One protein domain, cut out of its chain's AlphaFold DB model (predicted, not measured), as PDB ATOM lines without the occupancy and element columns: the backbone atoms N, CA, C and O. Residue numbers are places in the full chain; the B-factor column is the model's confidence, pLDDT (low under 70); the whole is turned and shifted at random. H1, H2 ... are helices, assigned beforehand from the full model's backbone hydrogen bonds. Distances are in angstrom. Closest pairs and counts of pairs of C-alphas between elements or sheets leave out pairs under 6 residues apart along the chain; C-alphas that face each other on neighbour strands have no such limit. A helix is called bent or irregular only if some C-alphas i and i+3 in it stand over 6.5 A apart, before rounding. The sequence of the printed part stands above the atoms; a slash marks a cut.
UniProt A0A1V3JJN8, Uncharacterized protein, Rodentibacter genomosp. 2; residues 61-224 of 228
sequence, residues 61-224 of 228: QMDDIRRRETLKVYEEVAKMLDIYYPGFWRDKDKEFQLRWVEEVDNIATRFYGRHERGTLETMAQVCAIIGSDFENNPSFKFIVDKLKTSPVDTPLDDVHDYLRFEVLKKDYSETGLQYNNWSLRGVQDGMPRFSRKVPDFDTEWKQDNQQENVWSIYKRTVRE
ATOM      1  N   GLN A  61      35.768 -16.771  32.538       86.56
ATOM      2  CA  GLN A  61      36.453 -15.690  31.822       86.56
ATOM      3  C   GLN A  61      37.453 -16.228  30.798       86.56
ATOM      4  O   GLN A  61      37.535 -15.695  29.698       86.56
ATOM      5  N   MET A  62      38.185 -17.294  31.134       87.25
ATOM      6  CA  MET A  62      39.066 -17.975  30.180       87.25
ATOM      7  C   MET A  62      38.276 -18.558  29.001       87.25
ATOM      8  O   MET A  62      38.730 -18.488  27.863       87.25
ATOM      9  N   ASP A  63      37.096 -19.119  29.257       88.69
ATOM     10  CA  ASP A  63      36.214 -19.667  28.223       88.69
ATOM     11  C   ASP A  63      35.631 -18.559  27.333       88.69
ATOM     12  O   ASP A  63      35.602 -18.712  26.113       88.69
ATOM     13  N   ASP A  64      35.230 -17.422  27.914       88.75
ATOM     14  CA  ASP A  64      34.769 -16.248  27.160       88.75
ATOM     15  C   ASP A  64      35.881 -15.658  26.279       88.75
ATOM     16  O   ASP A  64      35.643 -15.367  25.109       88.75
ATOM     17  N   ILE A  65      37.109 -15.539  26.799       88.25
ATOM     18  CA  ILE A  65      38.271 -15.081  26.018       88.25
ATOM     19  C   ILE A  65      38.522 -16.022  24.841       88.25
ATOM     20  O   ILE A  65      38.539 -15.559  23.703       88.25
ATOM     21  N   ARG A  66      38.615 -17.336  25.090       88.06
ATOM     22  CA  ARG A  66      38.820 -18.328  24.024       88.06
ATOM     23  C   ARG A  66      37.723 -18.262  22.969       88.06
ATOM     24  O   ARG A  66      38.016 -18.243  21.780       88.06
ATOM     25  N   ARG A  67      36.459 -18.148  23.387       89.31
ATOM     26  CA  ARG A  67      35.330 -17.997  22.462       89.31
ATOM     27  C   ARG A  67      35.469 -16.747  21.591       89.31
ATOM     28  O   ARG A  67      35.201 -16.811  20.395       89.31
ATOM     29  N   ARG A  68      35.858 -15.608  22.172       90.44
ATOM     30  CA  ARG A  68      36.059 -14.356  21.423       90.44
ATOM     31  C   ARG A  68      37.238 -14.449  20.461       90.44
ATOM     32  O   ARG A  68      37.127 -13.951  19.347       90.44
ATOM     33  N   GLU A  69      38.329 -15.090  20.868       90.19
ATOM     34  CA  GLU A  69      39.492 -15.341  20.010       90.19
ATOM     35  C   GLU A  69      39.115 -16.222  18.813       90.19
ATOM     36  O   GLU A  69      39.390 -15.846  17.675       90.19
ATOM     37  N   THR A  70      38.395 -17.326  19.038       92.75
ATOM     38  CA  THR A  70      37.878 -18.182  17.959       92.75
ATOM     39  C   THR A  70      36.961 -17.407  17.015       92.75
ATOM     40  O   THR A  70      37.141 -17.463  15.802       92.75
ATOM     41  N   LEU A  71      36.013 -16.626  17.549       94.31
ATOM     42  CA  LEU A  71      35.119 -15.805  16.725       94.31
ATOM     43  C   LEU A  71      35.888 -14.777  15.888       94.31
ATOM     44  O   LEU A  71      35.559 -14.590  14.720       94.31
ATOM     45  N   LYS A  72      36.924 -14.146  16.451       94.31
ATOM     46  CA  LYS A  72      37.796 -13.230  15.707       94.31
ATOM     47  C   LYS A  72      38.470 -13.950  14.536       94.31
ATOM     48  O   LYS A  72      38.409 -13.452  13.416       94.31
ATOM     49  N   VAL A  73      39.042 -15.134  14.766       95.06
ATOM     50  CA  VAL A  73      39.654 -15.939  13.695       95.06
ATOM     51  C   VAL A  73      38.622 -16.303  12.625       95.06
ATOM     52  O   VAL A  73      38.909 -16.167  11.439       95.06
ATOM     53  N   TYR A  74      37.403 -16.691  13.005       97.50
ATOM     54  CA  TYR A  74      36.356 -17.019  12.034       97.50
ATOM     55  C   TYR A  74      35.937 -15.814  11.186       97.50
ATOM     56  O   TYR A  74      35.751 -15.946   9.977       97.50
ATOM     57  N   GLU A  75      35.831 -14.627  11.788       96.50
ATOM     58  CA  GLU A  75      35.581 -13.385  11.050       96.50
ATOM     59  C   GLU A  75      36.713 -13.057  10.068       96.50
ATOM     60  O   GLU A  75      36.462 -12.569   8.965       96.50
ATOM     61  N   GLU A  76      37.962 -13.322  10.447       96.69
ATOM     62  CA  GLU A  76      39.134 -13.099   9.598       96.69
ATOM     63  C   GLU A  76      39.191 -14.088   8.428       96.69
ATOM     64  O   GLU A  76      39.407 -13.667   7.291       96.69
ATOM     65  N   VAL A  77      38.902 -15.370   8.667       97.69
ATOM     66  CA  VAL A  77      38.784 -16.394   7.615       97.69
ATOM     67  C   VAL A  77      37.622 -16.074   6.671       97.69
ATOM     68  O   VAL A  77      37.759 -16.214   5.456       97.69
ATOM     69  N   ALA A  78      36.498 -15.563   7.183       97.56
ATOM     70  CA  ALA A  78      35.396 -15.138   6.325       97.56
ATOM     71  C   ALA A  78      35.805 -13.999   5.374       97.56
ATOM     72  O   ALA A  78      35.513 -14.060   4.179       97.56
ATOM     73  N   LYS A  79      36.554 -13.008   5.873       96.62
ATOM     74  CA  LYS A  79      37.128 -11.933   5.043       96.62
ATOM     75  C   LYS A  79      38.201 -12.441   4.079       96.62
ATOM     76  O   LYS A  79      38.299 -11.941   2.963       96.62
ATOM     77  N   MET A  80      39.008 -13.424   4.485       97.12
ATOM     78  CA  MET A  80      39.985 -14.070   3.604       97.12
ATOM     79  C   MET A  80      39.290 -14.653   2.371       97.12
ATOM     80  O   MET A  80      39.747 -14.427   1.254       97.12
ATOM     81  N   LEU A  81      38.159 -15.341   2.552       97.75
ATOM     82  CA  LEU A  81      37.406 -15.924   1.442       97.75
ATOM     83  C   LEU A  81      36.825 -14.869   0.493       97.75
ATOM     84  O   LEU A  81      36.843 -15.094  -0.714       97.75
ATOM     85  N   ASP A  82      36.416 -13.696   0.986       95.31
ATOM     86  CA  ASP A  82      36.021 -12.569   0.123       95.31
ATOM     87  C   ASP A  82      37.177 -12.034  -0.734       95.31
ATOM     88  O   ASP A  82      36.970 -11.622  -1.877       95.31
ATOM     89  N   ILE A  83      38.398 -12.036  -0.192       94.88
ATOM     90  CA  ILE A  83      39.602 -11.591  -0.907       94.88
ATOM     91  C   ILE A  83      40.020 -12.633  -1.950       94.88
ATOM     92  O   ILE A  83      40.348 -12.287  -3.085       94.88
ATOM     93  N   TYR A  84      40.024 -13.908  -1.565       94.88
ATOM     94  CA  TYR A  84      40.534 -15.006  -2.384       94.88
ATOM     95  C   TYR A  84      39.552 -15.410  -3.483       94.88
ATOM     96  O   TYR A  84      39.965 -15.758  -4.592       94.88
ATOM     97  N   TYR A  85      38.255 -15.335  -3.185       94.69
ATOM     98  CA  TYR A  85      37.165 -15.744  -4.060       94.69
ATOM     99  C   TYR A  85      36.078 -14.655  -4.078       94.69
ATOM    100  O   TYR A  85      35.030 -14.813  -3.451       94.69
ATOM    101  N   PRO A  86      36.289 -13.532  -4.799       93.38
ATOM    102  CA  PRO A  86      35.342 -12.422  -4.809       93.38
ATOM    103  C   PRO A  86      33.910 -12.859  -5.136       93.38
ATOM    104  O   PRO A  86      33.646 -13.466  -6.175       93.38
ATOM    105  N   GLY A  87      32.978 -12.531  -4.239       92.88
ATOM    106  CA  GLY A  87      31.573 -12.921  -4.359       92.88
ATOM    107  C   GLY A  87      31.241 -14.311  -3.810       92.88
ATOM    108  O   GLY A  87      30.117 -14.766  -4.023       92.88
ATOM    109  N   PHE A  88      32.162 -14.965  -3.091       96.12
ATOM    110  CA  PHE A  88      31.934 -16.258  -2.439       96.12
ATOM    111  C   PHE A  88      30.670 -16.255  -1.572       96.12
ATOM    112  O   PHE A  88      29.790 -17.098  -1.753       96.12
ATOM    113  N   TRP A  89      30.522 -15.249  -0.706       95.88
ATOM    114  CA  TRP A  89      29.372 -15.149   0.192       95.88
ATOM    115  C   TRP A  89      28.093 -14.647  -0.473       95.88
ATOM    116  O   TRP A  89      27.015 -14.872   0.066       95.88
ATOM    117  N   ARG A  90      28.167 -13.993  -1.640       93.62
ATOM    118  CA  ARG A  90      27.017 -13.366  -2.322       93.62
ATOM    119  C   ARG A  90      26.164 -12.505  -1.372       93.62
ATOM    120  O   ARG A  90      26.554 -11.392  -1.048       93.62
ATOM    121  N   ASP A  91      24.999 -13.012  -0.968       92.12
ATOM    122  CA  ASP A  91      23.988 -12.371  -0.127       92.12
ATOM    123  C   ASP A  91      23.920 -12.947   1.300       92.12
ATOM    124  O   ASP A  91      23.006 -12.618   2.056       92.12
ATOM    125  N   LYS A  92      24.856 -13.828   1.679       96.25
ATOM    126  CA  LYS A  92      24.859 -14.483   2.992       96.25
ATOM    127  C   LYS A  92      25.258 -13.520   4.100       96.25
ATOM    128  O   LYS A  92      26.279 -12.837   4.016       96.25
ATOM    129  N   ASP A  93      24.454 -13.516   5.159       97.00
ATOM    130  CA  ASP A  93      24.701 -12.714   6.350       97.00
ATOM    131  C   ASP A  93      25.887 -13.235   7.176       97.00
ATOM    132  O   ASP A  93      26.394 -14.343   6.986       97.00
ATOM    133  N   LYS A  94      26.330 -12.411   8.128       96.00
ATOM    134  CA  LYS A  94      27.467 -12.720   9.000       96.00
ATOM    135  C   LYS A  94      27.247 -13.994   9.825       96.00
ATOM    136  O   LYS A  94      28.200 -14.720  10.082       96.00
ATOM    137  N   GLU A  95      26.016 -14.281  10.242       97.31
ATOM    138  CA  GLU A  95      25.713 -15.470  11.045       97.31
ATOM    139  C   GLU A  95      25.913 -16.751  10.228       97.31
ATOM    140  O   GLU A  95      26.505 -17.717  10.709       97.31
ATOM    141  N   PHE A  96      25.473 -16.751   8.970       97.81
ATOM    142  CA  PHE A  96      25.736 -17.831   8.032       97.81
ATOM    143  C   PHE A  96      27.236 -18.009   7.785       97.81
ATOM    144  O   PHE A  96      27.725 -19.132   7.876       97.81
ATOM    145  N   GLN A  97      27.962 -16.920   7.514       97.94
ATOM    146  CA  GLN A  97      29.406 -16.968   7.259       97.94
ATOM    147  C   GLN A  97      30.162 -17.608   8.430       97.94
ATOM    148  O   GLN A  97      30.954 -18.524   8.227       97.94
ATOM    149  N   LEU A  98      29.869 -17.184   9.664       97.81
ATOM    150  CA  LEU A  98      30.521 -17.718  10.861       97.81
ATOM    151  C   LEU A  98      30.200 -19.194  11.100       97.81
ATOM    152  O   LEU A  98      31.110 -19.958  11.411       97.81
ATOM    153  N   ARG A  99      28.942 -19.610  10.909       98.06
ATOM    154  CA  ARG A  99      28.568 -21.031  11.006       98.06
ATOM    155  C   ARG A  99      29.269 -21.884   9.959       98.06
ATOM    156  O   ARG A  99      29.678 -22.997  10.263       98.06
ATOM    157  N   TRP A 100      29.412 -21.370   8.741       98.44
ATOM    158  CA  TRP A 100      30.122 -22.082   7.686       98.44
ATOM    159  C   TRP A 100      31.602 -22.262   8.041       98.44
ATOM    160  O   TRP A 100      32.134 -23.360   7.916       98.44
ATOM    161  N   VAL A 101      32.263 -21.216   8.551       98.50
ATOM    162  CA  VAL A 101      33.668 -21.321   8.980       98.50
ATOM    163  C   VAL A 101      33.818 -22.277  10.168       98.50
ATOM    164  O   VAL A 101      34.756 -23.066  10.192       98.50
ATOM    165  N   GLU A 102      32.875 -22.272  11.110       98.00
ATOM    166  CA  GLU A 102      32.838 -23.239  12.214       98.00
ATOM    167  C   GLU A 102      32.684 -24.686  11.715       98.00
ATOM    168  O   GLU A 102      33.352 -25.595  12.208       98.00
ATOM    169  N   GLU A 103      31.829 -24.931  10.720       98.25
ATOM    170  CA  GLU A 103      31.686 -26.249  10.090       98.25
ATOM    171  C   GLU A 103      33.009 -26.711   9.465       98.25
ATOM    172  O   GLU A 103      33.430 -27.852   9.670       98.25
ATOM    173  N   VAL A 104      33.701 -25.809   8.771       98.31
ATOM    174  CA  VAL A 104      35.019 -26.067   8.186       98.31
ATOM    175  C   VAL A 104      36.086 -26.326   9.246       98.31
ATOM    176  O   VAL A 104      36.884 -27.247   9.081       98.31
ATOM    177  N   ASP A 105      36.092 -25.587  10.352       97.88
ATOM    178  CA  ASP A 105      37.027 -25.837  11.454       97.88
ATOM    179  C   ASP A 105      36.802 -27.218  12.080       97.88
ATOM    180  O   ASP A 105      37.745 -27.957  12.371       97.88
ATOM    181  N   ASN A 106      35.540 -27.641  12.182       97.06
ATOM    182  CA  ASN A 106      35.203 -28.998  12.596       97.06
ATOM    183  C   ASN A 106      35.681 -30.054  11.586       97.06
ATOM    184  O   ASN A 106      36.061 -31.150  12.003       97.06
ATOM    185  N   ILE A 107      35.670 -29.769  10.277       96.94
ATOM    186  CA  ILE A 107      36.269 -30.648   9.255       96.94
ATOM    187  C   ILE A 107      37.782 -30.743   9.477       96.94
ATOM    188  O   ILE A 107      38.304 -31.846   9.633       96.94
ATOM    189  N   ALA A 108      38.483 -29.607   9.555       96.38
ATOM    190  CA  ALA A 108      39.929 -29.564   9.782       96.38
ATOM    191  C   ALA A 108      40.321 -30.339  11.053       96.38
ATOM    192  O   ALA A 108      41.200 -31.204  11.029       96.38
ATOM    193  N   THR A 109      39.590 -30.121  12.143       95.06
ATOM    194  CA  THR A 109      39.821 -30.787  13.429       95.06
ATOM    195  C   THR A 109      39.642 -32.304  13.344       95.06
ATOM    196  O   THR A 109      40.373 -33.036  14.009       95.06
ATOM    197  N   ARG A 110      38.735 -32.821  12.503       94.44
ATOM    198  CA  ARG A 110      38.592 -34.278  12.307       94.44
ATOM    199  C   ARG A 110      39.817 -34.915  11.654       94.44
ATOM    200  O   ARG A 110      40.145 -36.047  12.002       94.44
ATOM    201  N   PHE A 111      40.474 -34.218  10.728       94.31
ATOM    202  CA  PHE A 111      41.670 -34.731  10.053       94.31
ATOM    203  C   PHE A 111      42.944 -34.536  10.885       94.31
ATOM    204  O   PHE A 111      43.785 -35.432  10.923       94.31
ATOM    205  N   TYR A 112      43.070 -33.403  11.582       93.94
ATOM    206  CA  TYR A 112      44.335 -32.972  12.194       93.94
ATOM    207  C   TYR A 112      44.329 -32.956  13.729       93.94
ATOM    208  O   TYR A 112      45.382 -32.836  14.352       93.94
ATOM    209  N   GLY A 113      43.162 -33.089  14.368       90.56
ATOM    210  CA  GLY A 113      43.022 -33.153  15.828       90.56
ATOM    211  C   GLY A 113      43.348 -31.851  16.568       90.56
ATOM    212  O   GLY A 113      43.525 -31.875  17.786       90.56
ATOM    213  N   ARG A 114      43.463 -30.726  15.852       88.88
ATOM    214  CA  ARG A 114      43.876 -29.424  16.389       88.88
ATOM    215  C   ARG A 114      43.134 -28.273  15.709       88.88
ATOM    216  O   ARG A 114      42.861 -28.345  14.516       88.88
ATOM    217  N   HIS A 115      42.900 -27.207  16.473       87.12
ATOM    218  CA  HIS A 115      42.378 -25.925  15.990       87.12
ATOM    219  C   HIS A 115      43.552 -24.992  15.680       87.12
ATOM    220  O   HIS A 115      43.925 -24.142  16.491       87.12
ATOM    221  N   GLU A 116      44.202 -25.212  14.541       90.38
ATOM    222  CA  GLU A 116      45.305 -24.373  14.080       90.38
ATOM    223  C   GLU A 116      44.819 -23.430  12.979       90.38
ATOM    224  O   GLU A 116      44.199 -23.850  12.004       90.38
ATOM    225  N   ARG A 117      45.123 -22.135  13.132       93.00
ATOM    226  CA  ARG A 117      44.678 -21.090  12.202       93.00
ATOM    227  C   ARG A 117      45.101 -21.374  10.760       93.00
ATOM    228  O   ARG A 117      44.274 -21.228   9.872       93.00
ATOM    229  N   GLY A 118      46.356 -21.773  10.533       92.94
ATOM    230  CA  GLY A 118      46.857 -22.087   9.188       92.94
ATOM    231  C   GLY A 118      46.087 -23.243   8.547       92.94
ATOM    232  O   GLY A 118      45.599 -23.114   7.428       92.94
ATOM    233  N   THR A 119      45.868 -24.320   9.304       96.19
ATOM    234  CA  THR A 119      45.071 -25.469   8.858       96.19
ATOM    235  C   THR A 119      43.631 -25.069   8.526       96.19
ATOM    236  O   THR A 119      43.100 -25.488   7.498       96.19
ATOM    237  N   LEU A 120      42.997 -24.230   9.355       97.62
ATOM    238  CA  LEU A 120      41.658 -23.695   9.089       97.62
ATOM    239  C   LEU A 120      41.635 -22.823   7.826       97.62
ATOM    240  O   LEU A 120      40.754 -22.996   6.987       97.62
ATOM    241  N   GLU A 121      42.596 -21.913   7.664       97.38
ATOM    242  CA  GLU A 121      42.715 -21.052   6.482       97.38
ATOM    243  C   GLU A 121      42.844 -21.888   5.196       97.38
ATOM    244  O   GLU A 121      42.129 -21.635   4.223       97.38
ATOM    245  N   THR A 122      43.689 -22.922   5.173       97.56
ATOM    246  CA  THR A 122      43.832 -23.789   3.991       97.56
ATOM    247  C   THR A 122      42.600 -24.678   3.780       97.56
ATOM    248  O   THR A 122      42.100 -24.778   2.658       97.56
ATOM    249  N   MET A 123      42.028 -25.263   4.840       98.38
ATOM    250  CA  MET A 123      40.813 -26.086   4.735       98.38
ATOM    251  C   MET A 123      39.609 -25.273   4.246       98.38
ATOM    252  O   MET A 123      38.827 -25.759   3.428       98.38
ATOM    253  N   ALA A 124      39.478 -24.019   4.681       98.50
ATOM    254  CA  ALA A 124      38.452 -23.100   4.203       98.50
ATOM    255  C   ALA A 124      38.590 -22.828   2.705       98.50
ATOM    256  O   ALA A 124      37.593 -22.838   1.987       98.50
ATOM    257  N   GLN A 125      39.814 -22.653   2.205       98.19
ATOM    258  CA  GLN A 125      40.046 -22.483   0.772       98.19
ATOM    259  C   GLN A 125      39.706 -23.746  -0.023       98.19
ATOM    260  O   GLN A 125      39.084 -23.642  -1.078       98.19
ATOM    261  N   VAL A 126      40.049 -24.934   0.484       98.38
ATOM    262  CA  VAL A 126      39.648 -26.210  -0.130       98.38
ATOM    263  C   VAL A 126      38.123 -26.312  -0.187       98.38
ATOM    264  O   VAL A 126      37.559 -26.452  -1.274       98.38
ATOM    265  N   CYS A 127      37.440 -26.144   0.948       98.44
ATOM    266  CA  CYS A 127      35.979 -26.217   1.034       98.44
ATOM    267  C   CYS A 127      35.280 -25.147   0.179       98.44
ATOM    268  O   CYS A 127      34.186 -25.390  -0.324       98.44
ATOM    269  N   ALA A 128      35.902 -23.987  -0.046       97.88
ATOM    270  CA  ALA A 128      35.364 -22.967  -0.943       97.88
ATOM    271  C   ALA A 128      35.340 -23.411  -2.418       97.88
ATOM    272  O   ALA A 128      34.479 -22.959  -3.174       97.88
ATOM    273  N   ILE A 129      36.248 -24.305  -2.832       97.06
ATOM    274  CA  ILE A 129      36.320 -24.821  -4.209       97.06
ATOM    275  C   ILE A 129      35.393 -26.027  -4.407       97.06
ATOM    276  O   ILE A 129      34.730 -26.119  -5.441       97.06
ATOM    277  N   ILE A 130      35.362 -26.958  -3.448       95.75
ATOM    278  CA  ILE A 130      34.695 -28.266  -3.612       95.75
ATOM    279  C   ILE A 130      33.459 -28.485  -2.727       95.75
ATOM    280  O   ILE A 130      32.806 -29.517  -2.869       95.75
ATOM    281  N   GLY A 131      33.119 -27.527  -1.863       95.88
ATOM    282  CA  GLY A 131      32.040 -27.636  -0.876       95.88
ATOM    283  C   GLY A 131      32.511 -28.209   0.466       95.88
ATOM    284  O   GLY A 131      33.474 -28.974   0.520       95.88
ATOM    285  N   SER A 132      31.831 -27.847   1.562       95.94
ATOM    286  CA  SER A 132      32.097 -28.398   2.906       95.94
ATOM    287  C   SER A 132      31.611 -29.846   3.064       95.94
ATOM    288  O   SER A 132      32.030 -30.557   3.971       95.94
ATOM    289  N   ASP A 133      30.779 -30.331   2.141       95.56
ATOM    290  CA  ASP A 133      30.230 -31.685   2.114       95.56
ATOM    291  C   ASP A 133      31.071 -32.678   1.289       95.56
ATOM    292  O   ASP A 133      30.636 -33.812   1.059       95.56
ATOM    293  N   PHE A 134      32.283 -32.293   0.863       96.38
ATOM    294  CA  PHE A 134      33.118 -33.086  -0.045       96.38
ATOM    295  C   PHE A 134      33.408 -34.510   0.452       96.38
ATOM    296  O   PHE A 134      33.542 -35.421  -0.364       96.38
ATOM    297  N   GLU A 135      33.461 -34.727   1.772       95.56
ATOM    298  CA  GLU A 135      33.684 -36.046   2.381       95.56
ATOM    299  C   GLU A 135      32.602 -37.071   1.993       95.56
ATOM    300  O   GLU A 135      32.866 -38.273   1.961       95.56
ATOM    301  N   ASN A 136      31.396 -36.601   1.655       94.94
ATOM    302  CA  ASN A 136      30.262 -37.436   1.258       94.94
ATOM    303  C   ASN A 136      30.165 -37.642  -0.259       94.94
ATOM    304  O   ASN A 136      29.353 -38.446  -0.721       94.94
ATOM    305  N   ASN A 137      30.972 -36.929  -1.047       93.81
ATOM    306  CA  ASN A 137      30.937 -36.996  -2.499       93.81
ATOM    307  C   ASN A 137      31.991 -37.997  -3.019       93.81
ATOM    308  O   ASN A 137      33.193 -37.739  -2.909       93.81
ATOM    309  N   PRO A 138      31.584 -39.116  -3.656       94.06
ATOM    310  CA  PRO A 138      32.522 -40.119  -4.163       94.06
ATOM    311  C   PRO A 138      33.543 -39.569  -5.165       94.06
ATOM    312  O   PRO A 138      34.645 -40.110  -5.267       94.06
ATOM    313  N   SER A 139      33.210 -38.491  -5.885       93.19
ATOM    314  CA  SER A 139      34.126 -37.834  -6.818       93.19
ATOM    315  C   SER A 139      35.333 -37.205  -6.125       93.19
ATOM    316  O   SER A 139      36.366 -37.078  -6.767       93.19
ATOM    317  N   PHE A 140      35.245 -36.874  -4.833       95.31
ATOM    318  CA  PHE A 140      36.339 -36.291  -4.046       95.31
ATOM    319  C   PHE A 140      37.014 -37.298  -3.110       95.31
ATOM    320  O   PHE A 140      37.809 -36.916  -2.253       95.31
ATOM    321  N   LYS A 141      36.772 -38.604  -3.290       95.62
ATOM    322  CA  LYS A 141      37.396 -39.643  -2.458       95.62
ATOM    323  C   LYS A 141      38.926 -39.552  -2.430       95.62
ATOM    324  O   LYS A 141      39.521 -39.722  -1.373       95.62
ATOM    325  N   PHE A 142      39.551 -39.232  -3.563       94.62
ATOM    326  CA  PHE A 142      41.005 -39.072  -3.648       94.62
ATOM    327  C   PHE A 142      41.533 -37.955  -2.728       94.62
ATOM    328  O   PHE A 142      42.619 -38.089  -2.177       94.62
ATOM    329  N   ILE A 143      40.744 -36.897  -2.499       96.19
ATOM    330  CA  ILE A 143      41.078 -35.812  -1.567       96.19
ATOM    331  C   ILE A 143      41.031 -36.332  -0.135       96.19
ATOM    332  O   ILE A 143      41.991 -36.171   0.610       96.19
ATOM    333  N   VAL A 144      39.945 -37.015   0.238       96.25
ATOM    334  CA  VAL A 144      39.799 -37.614   1.575       96.25
ATOM    335  C   VAL A 144      40.937 -38.594   1.864       96.25
ATOM    336  O   VAL A 144      41.488 -38.594   2.965       96.25
ATOM    337  N   ASP A 145      41.297 -39.424   0.884       95.69
ATOM    338  CA  ASP A 145      42.384 -40.390   1.013       95.69
ATOM    339  C   ASP A 145      43.741 -39.674   1.170       95.69
ATOM    340  O   ASP A 145      44.513 -40.040   2.057       95.69
ATOM    341  N   LYS A 146      44.002 -38.602   0.401       95.44
ATOM    342  CA  LYS A 146      45.214 -37.771   0.516       95.44
ATOM    343  C   LYS A 146      45.322 -37.085   1.883       95.44
ATOM    344  O   LYS A 146      46.377 -37.169   2.509       95.44
ATOM    345  N   LEU A 147      44.245 -36.483   2.393       95.31
ATOM    346  CA  LEU A 147      44.232 -35.815   3.706       95.31
ATOM    347  C   LEU A 147      44.531 -36.778   4.869       95.31
ATOM    348  O   LEU A 147      45.090 -36.371   5.879       95.31
ATOM    349  N   LYS A 148      44.221 -38.072   4.720       94.50
ATOM    350  CA  LYS A 148      44.500 -39.108   5.734       94.50
ATOM    351  C   LYS A 148      45.940 -39.620   5.730       94.50
ATOM    352  O   LYS A 148      46.303 -40.383   6.623       94.50
ATOM    353  N   THR A 149      46.751 -39.255   4.738       92.62
ATOM    354  CA  THR A 149      48.120 -39.785   4.607       92.62
ATOM    355  C   THR A 149      49.070 -39.280   5.689       92.62
ATOM    356  O   THR A 149      50.047 -39.960   5.998       92.62
ATOM    357  N   SER A 150      48.802 -38.111   6.273       89.25
ATOM    358  CA  SER A 150      49.666 -37.505   7.279       89.25
ATOM    359  C   SER A 150      48.889 -36.540   8.179       89.25
ATOM    360  O   SER A 150      48.022 -35.829   7.679       89.25
ATOM    361  N   PRO A 151      49.223 -36.458   9.482       85.88
ATOM    362  CA  PRO A 151      48.641 -35.484  10.405       85.88
ATOM    363  C   PRO A 151      49.296 -34.091  10.324       85.88
ATOM    364  O   PRO A 151      48.989 -33.238  11.150       85.88
ATOM    365  N   VAL A 152      50.237 -33.860   9.398       90.31
ATOM    366  CA  VAL A 152      50.762 -32.512   9.099       90.31
ATOM    367  C   VAL A 152      50.047 -31.908   7.893       90.31
ATOM    368  O   VAL A 152      49.458 -32.641   7.106       90.31
ATOM    369  N   ASP A 153      50.163 -30.596   7.702       91.69
ATOM    370  CA  ASP A 153      49.367 -29.847   6.717       91.69
ATOM    371  C   ASP A 153      49.836 -30.031   5.259       91.69
ATOM    372  O   ASP A 153      49.117 -29.678   4.334       91.69
ATOM    373  N   THR A 154      50.985 -30.669   5.006       93.62
ATOM    374  CA  THR A 154      51.515 -30.852   3.638       93.62
ATOM    375  C   THR A 154      50.524 -31.495   2.650       93.62
ATOM    376  O   THR A 154      50.403 -30.987   1.538       93.62
ATOM    377  N   PRO A 155      49.770 -32.564   2.986       95.00
ATOM    378  CA  PRO A 155      48.756 -33.095   2.078       95.00
ATOM    379  C   PRO A 155      47.576 -32.141   1.857       95.00
ATOM    380  O   PRO A 155      46.948 -32.208   0.805       95.00
ATOM    381  N   LEU A 156      47.260 -31.275   2.828       96.38
ATOM    382  CA  LEU A 156      46.229 -30.247   2.681       96.38
ATOM    383  C   LEU A 156      46.686 -29.159   1.706       96.38
ATOM    384  O   LEU A 156      45.917 -28.789   0.819       96.38
ATOM    385  N   ASP A 157      47.940 -28.720   1.818       95.31
ATOM    386  CA  ASP A 157      48.558 -27.780   0.878       95.31
ATOM    387  C   ASP A 157      48.606 -28.373  -0.542       95.31
ATOM    388  O   ASP A 157      48.185 -27.724  -1.498       95.31
ATOM    389  N   ASP A 158      49.001 -29.647  -0.681       96.12
ATOM    390  CA  ASP A 158      48.984 -30.358  -1.968       96.12
ATOM    391  C   ASP A 158      47.571 -30.393  -2.585       96.12
ATOM    392  O   ASP A 158      47.396 -30.170  -3.786       96.12
ATOM    393  N   VAL A 159      46.542 -30.690  -1.777       97.19
ATOM    394  CA  VAL A 159      45.138 -30.688  -2.220       97.19
ATOM    395  C   VAL A 159      44.722 -29.291  -2.671       97.19
ATOM    396  O   VAL A 159      44.080 -29.150  -3.714       97.19
ATOM    397  N   HIS A 160      45.082 -28.264  -1.909       96.88
ATOM    398  CA  HIS A 160      44.769 -26.885  -2.244       96.88
ATOM    399  C   HIS A 160      45.400 -26.476  -3.584       96.88
ATOM    400  O   HIS A 160      44.687 -26.016  -4.482       96.88
ATOM    401  N   ASP A 161      46.691 -26.747  -3.773       96.62
ATOM    402  CA  ASP A 161      47.408 -26.479  -5.021       96.62
ATOM    403  C   ASP A 161      46.830 -27.259  -6.205       96.62
ATOM    404  O   ASP A 161      46.650 -26.703  -7.295       96.62
ATOM    405  N   TYR A 162      46.458 -28.527  -5.993       96.69
ATOM    406  CA  TYR A 162      45.774 -29.330  -7.004       96.69
ATOM    407  C   TYR A 162      44.484 -28.657  -7.471       96.69
ATOM    408  O   TYR A 162      44.259 -28.499  -8.671       96.69
ATOM    409  N   LEU A 163      43.628 -28.252  -6.533       96.38
ATOM    410  CA  LEU A 163      42.332 -27.656  -6.837       96.38
ATOM    411  C   LEU A 163      42.482 -26.299  -7.528       96.38
ATOM    412  O   LEU A 163      41.806 -26.031  -8.523       96.38
ATOM    413  N   ARG A 164      43.412 -25.458  -7.074       95.56
ATOM    414  CA  ARG A 164      43.699 -24.182  -7.736       95.56
ATOM    415  C   ARG A 164      44.194 -24.386  -9.165       95.56
ATOM    416  O   ARG A 164      43.675 -23.765 -10.097       95.56
ATOM    417  N   PHE A 165      45.160 -25.280  -9.361       95.94
ATOM    418  CA  PHE A 165      45.744 -25.514 -10.675       95.94
ATOM    419  C   PHE A 165      44.781 -26.229 -11.629       95.94
ATOM    420  O   PHE A 165      44.627 -25.812 -12.779       95.94
ATOM    421  N   GLU A 166      44.146 -27.315 -11.192       94.62
ATOM    422  CA  GLU A 166      43.352 -28.197 -12.048       94.62
ATOM    423  C   GLU A 166      41.885 -27.771 -12.134       94.62
ATOM    424  O   GLU A 166      41.329 -27.791 -13.229       94.62
ATOM    425  N   VAL A 167      41.255 -27.359 -11.032       93.81
ATOM    426  CA  VAL A 167      39.820 -27.016 -11.014       93.81
ATOM    427  C   VAL A 167      39.609 -25.550 -11.372       93.81
ATOM    428  O   VAL A 167      38.858 -25.253 -12.299       93.81
ATOM    429  N   LEU A 168      40.314 -24.633 -10.705       94.31
ATOM    430  CA  LEU A 168      40.181 -23.192 -10.965       94.31
ATOM    431  C   LEU A 168      40.985 -22.709 -12.178       94.31
ATOM    432  O   LEU A 168      40.853 -21.553 -12.577       94.31
ATOM    433  N   LYS A 169      41.819 -23.580 -12.763       94.75
ATOM    434  CA  LYS A 169      42.698 -23.269 -13.904       94.75
ATOM    435  C   LYS A 169      43.614 -22.066 -13.635       94.75
ATOM    436  O   LYS A 169      43.950 -21.321 -14.554       94.75
ATOM    437  N   LYS A 170      44.031 -21.877 -12.378       93.44
ATOM    438  CA  LYS A 170      44.958 -20.817 -11.972       93.44
ATOM    439  C   LYS A 170      46.389 -21.202 -12.307       93.44
ATOM    440  O   LYS A 170      46.830 -22.301 -11.991       93.44
ATOM    441  N   ASP A 171      47.125 -20.288 -12.928       95.00
ATOM    442  CA  ASP A 171      48.547 -20.481 -13.250       95.00
ATOM    443  C   ASP A 171      49.481 -20.066 -12.105       95.00
ATOM    444  O   ASP A 171      50.681 -20.323 -12.177       95.00
ATOM    445  N   TYR A 172      48.930 -19.445 -11.059       95.19
ATOM    446  CA  TYR A 172      49.662 -18.908  -9.918       95.19
ATOM    447  C   TYR A 172      49.021 -19.336  -8.585       95.19
ATOM    448  O   TYR A 172      47.789 -19.414  -8.469       95.19
ATOM    449  N   SER A 173      49.857 -19.577  -7.575       93.94
ATOM    450  CA  SER A 173      49.445 -19.757  -6.178       93.94
ATOM    451  C   SER A 173      48.844 -18.467  -5.604       93.94
ATOM    452  O   SER A 173      48.937 -17.394  -6.200       93.94
ATOM    453  N   GLU A 174      48.249 -18.540  -4.415       92.06
ATOM    454  CA  GLU A 174      47.751 -17.373  -3.671       92.06
ATOM    455  C   GLU A 174      48.850 -16.392  -3.238       92.06
ATOM    456  O   GLU A 174      48.556 -15.252  -2.878       92.06
ATOM    457  N   THR A 175      50.113 -16.821  -3.287       92.69
ATOM    458  CA  THR A 175      51.297 -15.980  -3.060       92.69
ATOM    459  C   THR A 175      51.831 -15.353  -4.350       92.69
ATOM    460  O   THR A 175      52.790 -14.584  -4.308       92.69
ATOM    461  N   GLY A 176      51.199 -15.629  -5.497       93.50
ATOM    462  CA  GLY A 176      51.593 -15.105  -6.803       93.50
ATOM    463  C   GLY A 176      52.754 -15.855  -7.455       93.50
ATOM    464  O   GLY A 176      53.295 -15.358  -8.442       93.50
ATOM    465  N   LEU A 177      53.139 -17.032  -6.949       93.75
ATOM    466  CA  LEU A 177      54.184 -17.871  -7.542       93.75
ATOM    467  C   LEU A 177      53.594 -18.719  -8.666       93.75
ATOM    468  O   LEU A 177      52.519 -19.293  -8.513       93.75
ATOM    469  N   GLN A 178      54.285 -18.819  -9.800       95.56
ATOM    470  CA  GLN A 178      53.807 -19.634 -10.916       95.56
ATOM    471  C   GLN A 178      53.812 -21.125 -10.547       95.56
ATOM    472  O   GLN A 178      54.826 -21.656 -10.087       95.56
ATOM    473  N   TYR A 179      52.721 -21.821 -10.855       95.88
ATOM    474  CA  TYR A 179      52.692 -23.277 -10.833       95.88
ATOM    475  C   TYR A 179      53.535 -23.869 -11.969       95.88
ATOM    476  O   TYR A 179      53.418 -23.488 -13.136       95.88
ATOM    477  N   ASN A 180      54.378 -24.833 -11.624       95.19
ATOM    478  CA  ASN A 180      55.318 -25.513 -12.512       95.19
ATOM    479  C   ASN A 180      55.637 -26.913 -11.966       95.19
ATOM    480  O   ASN A 180      55.172 -27.301 -10.894       95.19
ATOM    481  N   ASN A 181      56.429 -27.687 -12.705       94.25
ATOM    482  CA  ASN A 181      56.775 -29.060 -12.326       94.25
ATOM    483  C   ASN A 181      57.524 -29.159 -10.984       94.25
ATOM    484  O   ASN A 181      57.404 -30.179 -10.311       94.25
ATOM    485  N   TRP A 182      58.241 -28.113 -10.564       92.31
ATOM    486  CA  TRP A 182      58.899 -28.067  -9.262       92.31
ATOM    487  C   TRP A 182      57.916 -27.809  -8.116       92.31
ATOM    488  O   TRP A 182      57.903 -28.562  -7.142       92.31
ATOM    489  N   SER A 183      57.086 -26.768  -8.212       92.19
ATOM    490  CA  SER A 183      56.083 -26.434  -7.185       92.19
ATOM    491  C   SER A 183      55.028 -27.532  -7.042       92.19
ATOM    492  O   SER A 183      54.700 -27.908  -5.925       92.19
ATOM    493  N   LEU A 184      54.597 -28.143  -8.149       94.44
ATOM    494  CA  LEU A 184      53.585 -29.205  -8.158       94.44
ATOM    495  C   LEU A 184      54.155 -30.628  -7.986       94.44
ATOM    496  O   LEU A 184      53.429 -31.606  -8.169       94.44
ATOM    497  N   ARG A 185      55.444 -30.782  -7.650       90.56
ATOM    498  CA  ARG A 185      56.118 -32.097  -7.613       90.56
ATOM    499  C   ARG A 185      55.491 -33.096  -6.630       90.56
ATOM    500  O   ARG A 185      55.466 -34.286  -6.920       90.56
ATOM    501  N   GLY A 186      55.010 -32.618  -5.477       86.38
ATOM    502  CA  GLY A 186      54.375 -33.444  -4.435       86.38
ATOM    503  C   GLY A 186      52.873 -33.644  -4.647       86.38
ATOM    504  O   GLY A 186      52.302 -34.649  -4.221       86.38
ATOM    505  N   VAL A 187      52.261 -32.737  -5.409       92.62
ATOM    506  CA  VAL A 187      50.813 -32.651  -5.588       92.62
ATOM    507  C   VAL A 187      50.236 -33.893  -6.262       92.62
ATOM    508  O   VAL A 187      49.133 -34.308  -5.935       92.62
ATOM    509  N   GLN A 188      50.960 -34.520  -7.192       85.81
ATOM    510  CA  GLN A 188      50.434 -35.675  -7.931       85.81
ATOM    511  C   GLN A 188      50.446 -36.993  -7.146       85.81
ATOM    512  O   GLN A 188      49.820 -37.957  -7.590       85.81
ATOM    513  N   ASP A 189      51.135 -37.073  -6.007       88.00
ATOM    514  CA  ASP A 189      51.159 -38.310  -5.226       88.00
ATOM    515  C   ASP A 189      49.784 -38.572  -4.596       88.00
ATOM    516  O   ASP A 189      49.274 -37.743  -3.842       88.00
ATOM    517  N   GLY A 190      49.164 -39.705  -4.935       84.62
ATOM    518  CA  GLY A 190      47.808 -40.059  -4.500       84.62
ATOM    519  C   GLY A 190      46.671 -39.258  -5.154       84.62
ATOM    520  O   GLY A 190      45.513 -39.466  -4.800       84.62
ATOM    521  N   MET A 191      46.969 -38.380  -6.120       92.56
ATOM    522  CA  MET A 191      45.993 -37.503  -6.780       92.56
ATOM    523  C   MET A 191      45.836 -37.854  -8.273       92.56
ATOM    524  O   MET A 191      46.743 -38.429  -8.883       92.56
ATOM    525  N   PRO A 192      44.700 -37.523  -8.917       93.50
ATOM    526  CA  PRO A 192      44.547 -37.720 -10.355       93.50
ATOM    527  C   PRO A 192      45.557 -36.884 -11.152       93.50
ATOM    528  O   PRO A 192      45.965 -35.803 -10.736       93.50
ATOM    529  N   ARG A 193      45.937 -37.353 -12.346       93.62
ATOM    530  CA  ARG A 193      46.850 -36.598 -13.219       93.62
ATOM    531  C   ARG A 193      46.231 -35.266 -13.640       93.62
ATOM    532  O   ARG A 193      45.030 -35.189 -13.890       93.62
ATOM    533  N   PHE A 194      47.079 -34.254 -13.795       94.44
ATOM    534  CA  PHE A 194      46.666 -32.983 -14.382       94.44
ATOM    535  C   PHE A 194      46.198 -33.184 -15.822       94.44
ATOM    536  O   PHE A 194      46.840 -33.897 -16.599       94.44
ATOM    537  N   SER A 195      45.088 -32.543 -16.182       93.75
ATOM    538  CA  SER A 195      44.553 -32.591 -17.547       93.75
ATOM    539  C   SER A 195      45.265 -31.614 -18.482       93.75
ATOM    540  O   SER A 195      45.216 -31.767 -19.704       93.75
ATOM    541  N   ARG A 196      45.931 -30.606 -17.912       92.69
ATOM    542  CA  ARG A 196      46.623 -29.541 -18.638       92.69
ATOM    543  C   ARG A 196      48.135 -29.617 -18.461       92.69
ATOM    544  O   ARG A 196      48.636 -30.175 -17.487       92.69
ATOM    545  N   LYS A 197      48.860 -29.033 -19.420       94.12
ATOM    546  CA  LYS A 197      50.322 -28.948 -19.383       94.12
ATOM    547  C   LYS A 197      50.762 -28.201 -18.123       94.12
ATOM    548  O   LYS A 197      50.318 -27.079 -17.888       94.12
ATOM    549  N   VAL A 198      51.663 -28.812 -17.364       95.50
ATOM    550  CA  VAL A 198      52.390 -28.144 -16.284       95.50
ATOM    551  C   VAL A 198      53.620 -27.465 -16.898       95.50
ATOM    552  O   VAL A 198      54.380 -28.157 -17.582       95.50
ATOM    553  N   PRO A 199      53.818 -26.148 -16.707       95.75
ATOM    554  CA  PRO A 199      55.021 -25.458 -17.162       95.75
ATOM    555  C   PRO A 199      56.288 -26.074 -16.565       95.75
ATOM    556  O   PRO A 199      56.316 -26.449 -15.390       95.75
ATOM    557  N   ASP A 200      57.340 -26.163 -17.368       95.38
ATOM    558  CA  ASP A 200      58.655 -26.568 -16.887       95.38
ATOM    559  C   ASP A 200      59.339 -25.436 -16.099       95.38
ATOM    560  O   ASP A 200      59.345 -24.283 -16.534       95.38
ATOM    561  N   PHE A 201      59.906 -25.759 -14.933       93.19
ATOM    562  CA  PHE A 201      60.551 -24.780 -14.056       93.19
ATOM    563  C   PHE A 201      61.799 -24.145 -14.681       93.19
ATOM    564  O   PHE A 201      62.025 -22.958 -14.482       93.19
ATOM    565  N   ASP A 202      62.591 -24.887 -15.454       93.62
ATOM    566  CA  ASP A 202      63.855 -24.373 -15.992       93.62
ATOM    567  C   ASP A 202      63.653 -23.565 -17.284       93.62
ATOM    568  O   ASP A 202      64.418 -22.645 -17.578       93.62
ATOM    569  N   THR A 203      62.625 -23.899 -18.072       94.75
ATOM    570  CA  THR A 203      62.448 -23.371 -19.437       94.75
ATOM    571  C   THR A 203      61.205 -22.506 -19.644       94.75
ATOM    572  O   THR A 203      61.186 -21.694 -20.570       94.75
ATOM    573  N   GLU A 204      60.176 -22.629 -18.801       93.50
ATOM    574  CA  GLU A 204      58.891 -21.920 -18.945       93.50
ATOM    575  C   GLU A 204      58.531 -21.077 -17.710       93.50
ATOM    576  O   GLU A 204      57.366 -20.697 -17.518       93.50
ATOM    577  N   TRP A 205      59.534 -20.771 -16.881       90.44
ATOM    578  CA  TRP A 205      59.375 -19.923 -15.709       90.44
ATOM    579  C   TRP A 205      58.929 -18.507 -16.080       90.44
ATOM    580  O   TRP A 205      59.442 -17.872 -17.006       90.44
ATOM    581  N   LYS A 206      57.976 -17.997 -15.306       90.88
ATOM    582  CA  LYS A 206      57.469 -16.631 -15.358       90.88
ATOM    583  C   LYS A 206      57.696 -15.956 -14.013       90.88
ATOM    584  O   LYS A 206      57.650 -16.597 -12.970       90.88
ATOM    585  N   GLN A 207      57.858 -14.638 -14.062       90.00
ATOM    586  CA  GLN A 207      57.925 -13.811 -12.863       90.00
ATOM    587  C   GLN A 207      56.641 -13.903 -12.032       90.00
ATOM    588  O   GLN A 207      55.546 -14.112 -12.571       90.00
ATOM    589  N   ASP A 208      56.808 -13.682 -10.729       89.75
ATOM    590  CA  ASP A 208      55.725 -13.632  -9.754       89.75
ATOM    591  C   ASP A 208      54.665 -12.599 -10.147       89.75
ATOM    592  O   ASP A 208      54.967 -11.473 -10.559       89.75
ATOM    593  N   ASN A 209      53.400 -12.971  -9.976       90.94
ATOM    594  CA  ASN A 209      52.267 -12.127 -10.305       90.94
ATOM    595  C   ASN A 209      51.674 -11.486  -9.046       90.94
ATOM    596  O   ASN A 209      50.922 -12.108  -8.298       90.94
ATOM    597  N   GLN A 210      51.953 -10.195  -8.859       88.31
ATOM    598  CA  GLN A 210      51.444  -9.419  -7.724       88.31
ATOM    599  C   GLN A 210      49.914  -9.292  -7.702       88.31
ATOM    600  O   GLN A 210      49.341  -9.120  -6.633       88.31
ATOM    601  N   GLN A 211      49.240  -9.388  -8.853       86.88
ATOM    602  CA  GLN A 211      47.775  -9.336  -8.912       86.88
ATOM    603  C   GLN A 211      47.131 -10.631  -8.400       86.88
ATOM    604  O   GLN A 211      46.022 -10.592  -7.881       86.88
ATOM    605  N   GLU A 212      47.826 -11.763  -8.524       87.94
ATOM    606  CA  GLU A 212      47.379 -13.066  -8.005       87.94
ATOM    607  C   GLU A 212      47.847 -13.306  -6.556       87.94
ATOM    608  O   GLU A 212      47.389 -14.249  -5.914       87.94
ATOM    609  N   ASN A 213      48.707 -12.434  -6.006       92.81
ATOM    610  CA  ASN A 213      49.184 -12.499  -4.621       92.81
ATOM    611  C   ASN A 213      48.126 -11.992  -3.621       92.81
ATOM    612  O   ASN A 213      48.312 -10.994  -2.913       92.81
ATOM    613  N   VAL A 214      46.991 -12.683  -3.571       93.50
ATOM    614  CA  VAL A 214      45.882 -12.406  -2.650       93.50
ATOM    615  C   VAL A 214      46.268 -12.633  -1.184       93.50
ATOM    616  O   VAL A 214      45.737 -11.950  -0.306       93.50
ATOM    617  N   TRP A 215      47.264 -13.486  -0.913       92.75
ATOM    618  CA  TRP A 215      47.843 -13.657   0.420       92.75
ATOM    619  C   TRP A 215      48.412 -12.357   0.978       92.75
ATOM    620  O   TRP A 215      48.133 -11.993   2.120       92.75
ATOM    621  N   SER A 216      49.168 -11.610   0.170       91.94
ATOM    622  CA  SER A 216      49.721 -10.323   0.600       91.94
ATOM    623  C   SER A 216      48.627  -9.314   0.966       91.94
ATOM    624  O   SER A 216      48.771  -8.551   1.926       91.94
ATOM    625  N   ILE A 217      47.507  -9.340   0.238       91.38
ATOM    626  CA  ILE A 217      46.350  -8.479   0.488       91.38
ATOM    627  C   ILE A 217      45.703  -8.875   1.813       91.38
ATOM    628  O   ILE A 217      45.525  -8.011   2.673       91.38
ATOM    629  N   TYR A 218      45.408 -10.160   2.004       93.00
ATOM    630  CA  TYR A 218      44.833 -10.687   3.242       93.00
ATOM    631  C   TYR A 218      45.703 -10.369   4.461       93.00
ATOM    632  O   TYR A 218      45.225  -9.761   5.423       93.00
ATOM    633  N   LYS A 219      47.004 -10.676   4.389       91.56
ATOM    634  CA  LYS A 219      47.954 -10.418   5.474       91.56
ATOM    635  C   LYS A 219      47.964  -8.944   5.887       91.56
ATOM    636  O   LYS A 219      47.936  -8.637   7.072       91.56
ATOM    637  N   ARG A 220      47.967  -8.027   4.916       90.56
ATOM    638  CA  ARG A 220      48.018  -6.580   5.174       90.56
ATOM    639  C   ARG A 220      46.697  -5.997   5.683       90.56
ATOM    640  O   ARG A 220      46.724  -5.014   6.411       90.56
ATOM    641  N   THR A 221      45.558  -6.527   5.240       90.00
ATOM    642  CA  THR A 221      44.242  -5.884   5.447       90.00
ATOM    643  C   THR A 221      43.392  -6.523   6.535       90.00
ATOM    644  O   THR A 221      42.496  -5.864   7.055       90.00
ATOM    645  N   VAL A 222      43.647  -7.791   6.867       90.69
ATOM    646  CA  VAL A 222      42.817  -8.557   7.804       90.69
ATOM    647  C   VAL A 222      43.626  -9.079   8.979       90.69
ATOM    648  O   VAL A 222      43.162  -8.976  10.108       90.69
ATOM    649  N   ARG A 223      44.818  -9.630   8.729       81.38
ATOM    650  CA  ARG A 223      45.599 -10.305   9.773       81.38
ATOM    651  C   ARG A 223      46.270  -9.340  10.762       81.38
ATOM    652  O   ARG A 223      46.503  -9.740  11.893       81.38
ATOM    653  N   GLU A 224      46.508  -8.088  10.344       64.31
ATOM    654  CA  GLU A 224      47.323  -7.068  11.036       64.31
ATOM    655  C   GLU A 224      48.735  -7.583  11.433       64.31
ATOM    656  O   GLU A 224      49.011  -8.776  11.508       64.31
TER     657      GLU A 224
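AT A GLANCE: This is residues 61 to 224 of the 228 residues of an uncharacterized protein of Rodentibacter genomosp. 2 (UniProt A0A1V3JJN8). Helix H3 sits at the core of a helical body, with H2 crossing it on one side, H5 nearly alongside it on the other, and the inner part of the long helix H1 on a third side. H4 packs on H5 and H6 on H1; residues 61 to 69 of H1 stick out at one end, and a long stretch without a named element, residues 168 to 213, loops out toward the other end before reaching H6. The printed part has 164 residues with six named helices, H1 to H6 in order, and no named strand, and its class is all helix. It is compact, with a radius of gyration of the C-alphas of 16.4 A, yet elongated, spanning 57 by 34 by 30 A.

IN THESE COORDINATES: H1, residues 61 to 84, begins at C-alpha 61 (36.453, -15.690, 31.822) and is 34.5 A long. H2, residues 94 to 112, is 26.5 A long. H3, residues 117 to 130, begins at C-alpha 117 (44.678, -21.090, 12.202) and measures 20.0 A. H4, residues 138 to 147, measures 14.8 A and is irregular: C-alphas 139 and 142 are 7.7 A apart. H5, residues 154 to 167, measures 19.1 A. H6, residues 214 to 223, measures 12.6 A and ends at C-alpha 223 (45.599, -10.305, 9.773); it is neither bent nor irregular, but only just, with C-alphas 220 and 223 6.4 A apart.

HOW THE PARTS SIT: H1 touches H2 with residues 71 to 78 alone, about perpendicular at 80 degrees; the closest C-alphas, of Tyr 74 and Val 101, are 5.9 A apart. With residues 73 to 81 alone H1 touches H3, at a steep tilt of 43 degrees, the same way, closest at the C-alphas of Val 77 and Glu 121, 6.2 A. H2 touches H3 with residues 101 to 108 alone, about perpendicular at 73 degrees, closest at the C-alphas of Asp 105 and Leu 120, 5.6 A. H3 touches H5 at a shallow tilt of 30 degrees, the same way; the closest C-alphas, of Val 126 and His 160, are 5.6 A apart. H4 and H5 form a helical hairpin at a tilt of 36 degrees, only just steep, with the C-alphas of Leu 147 and Pro 155 closest at 5.5 A. H6 touches H1 at a shallow tilt of 32 degrees, opposite ways, closest at the C-alphas of Met 80 and Tyr 218, 5.9 A. Among the pairs that are apart are H1 and H5, and H4 and H6. In H1, H2, H3 and H5 every O i to N i+4 pair is within hydrogen-bond range; in H4 4 of 6 are, and in H6 5 of 6.

THE WHOLE: The two C-alphas farthest apart, of Gln 61 and Thr 203, are 58.0 A apart. The printed part has no cut. The link from H5 to H6, 46 residues, is long, and that from H2 to H3 is tight. The mean pLDDT of the printed part is 93.7, and residue 224 alone is under 70.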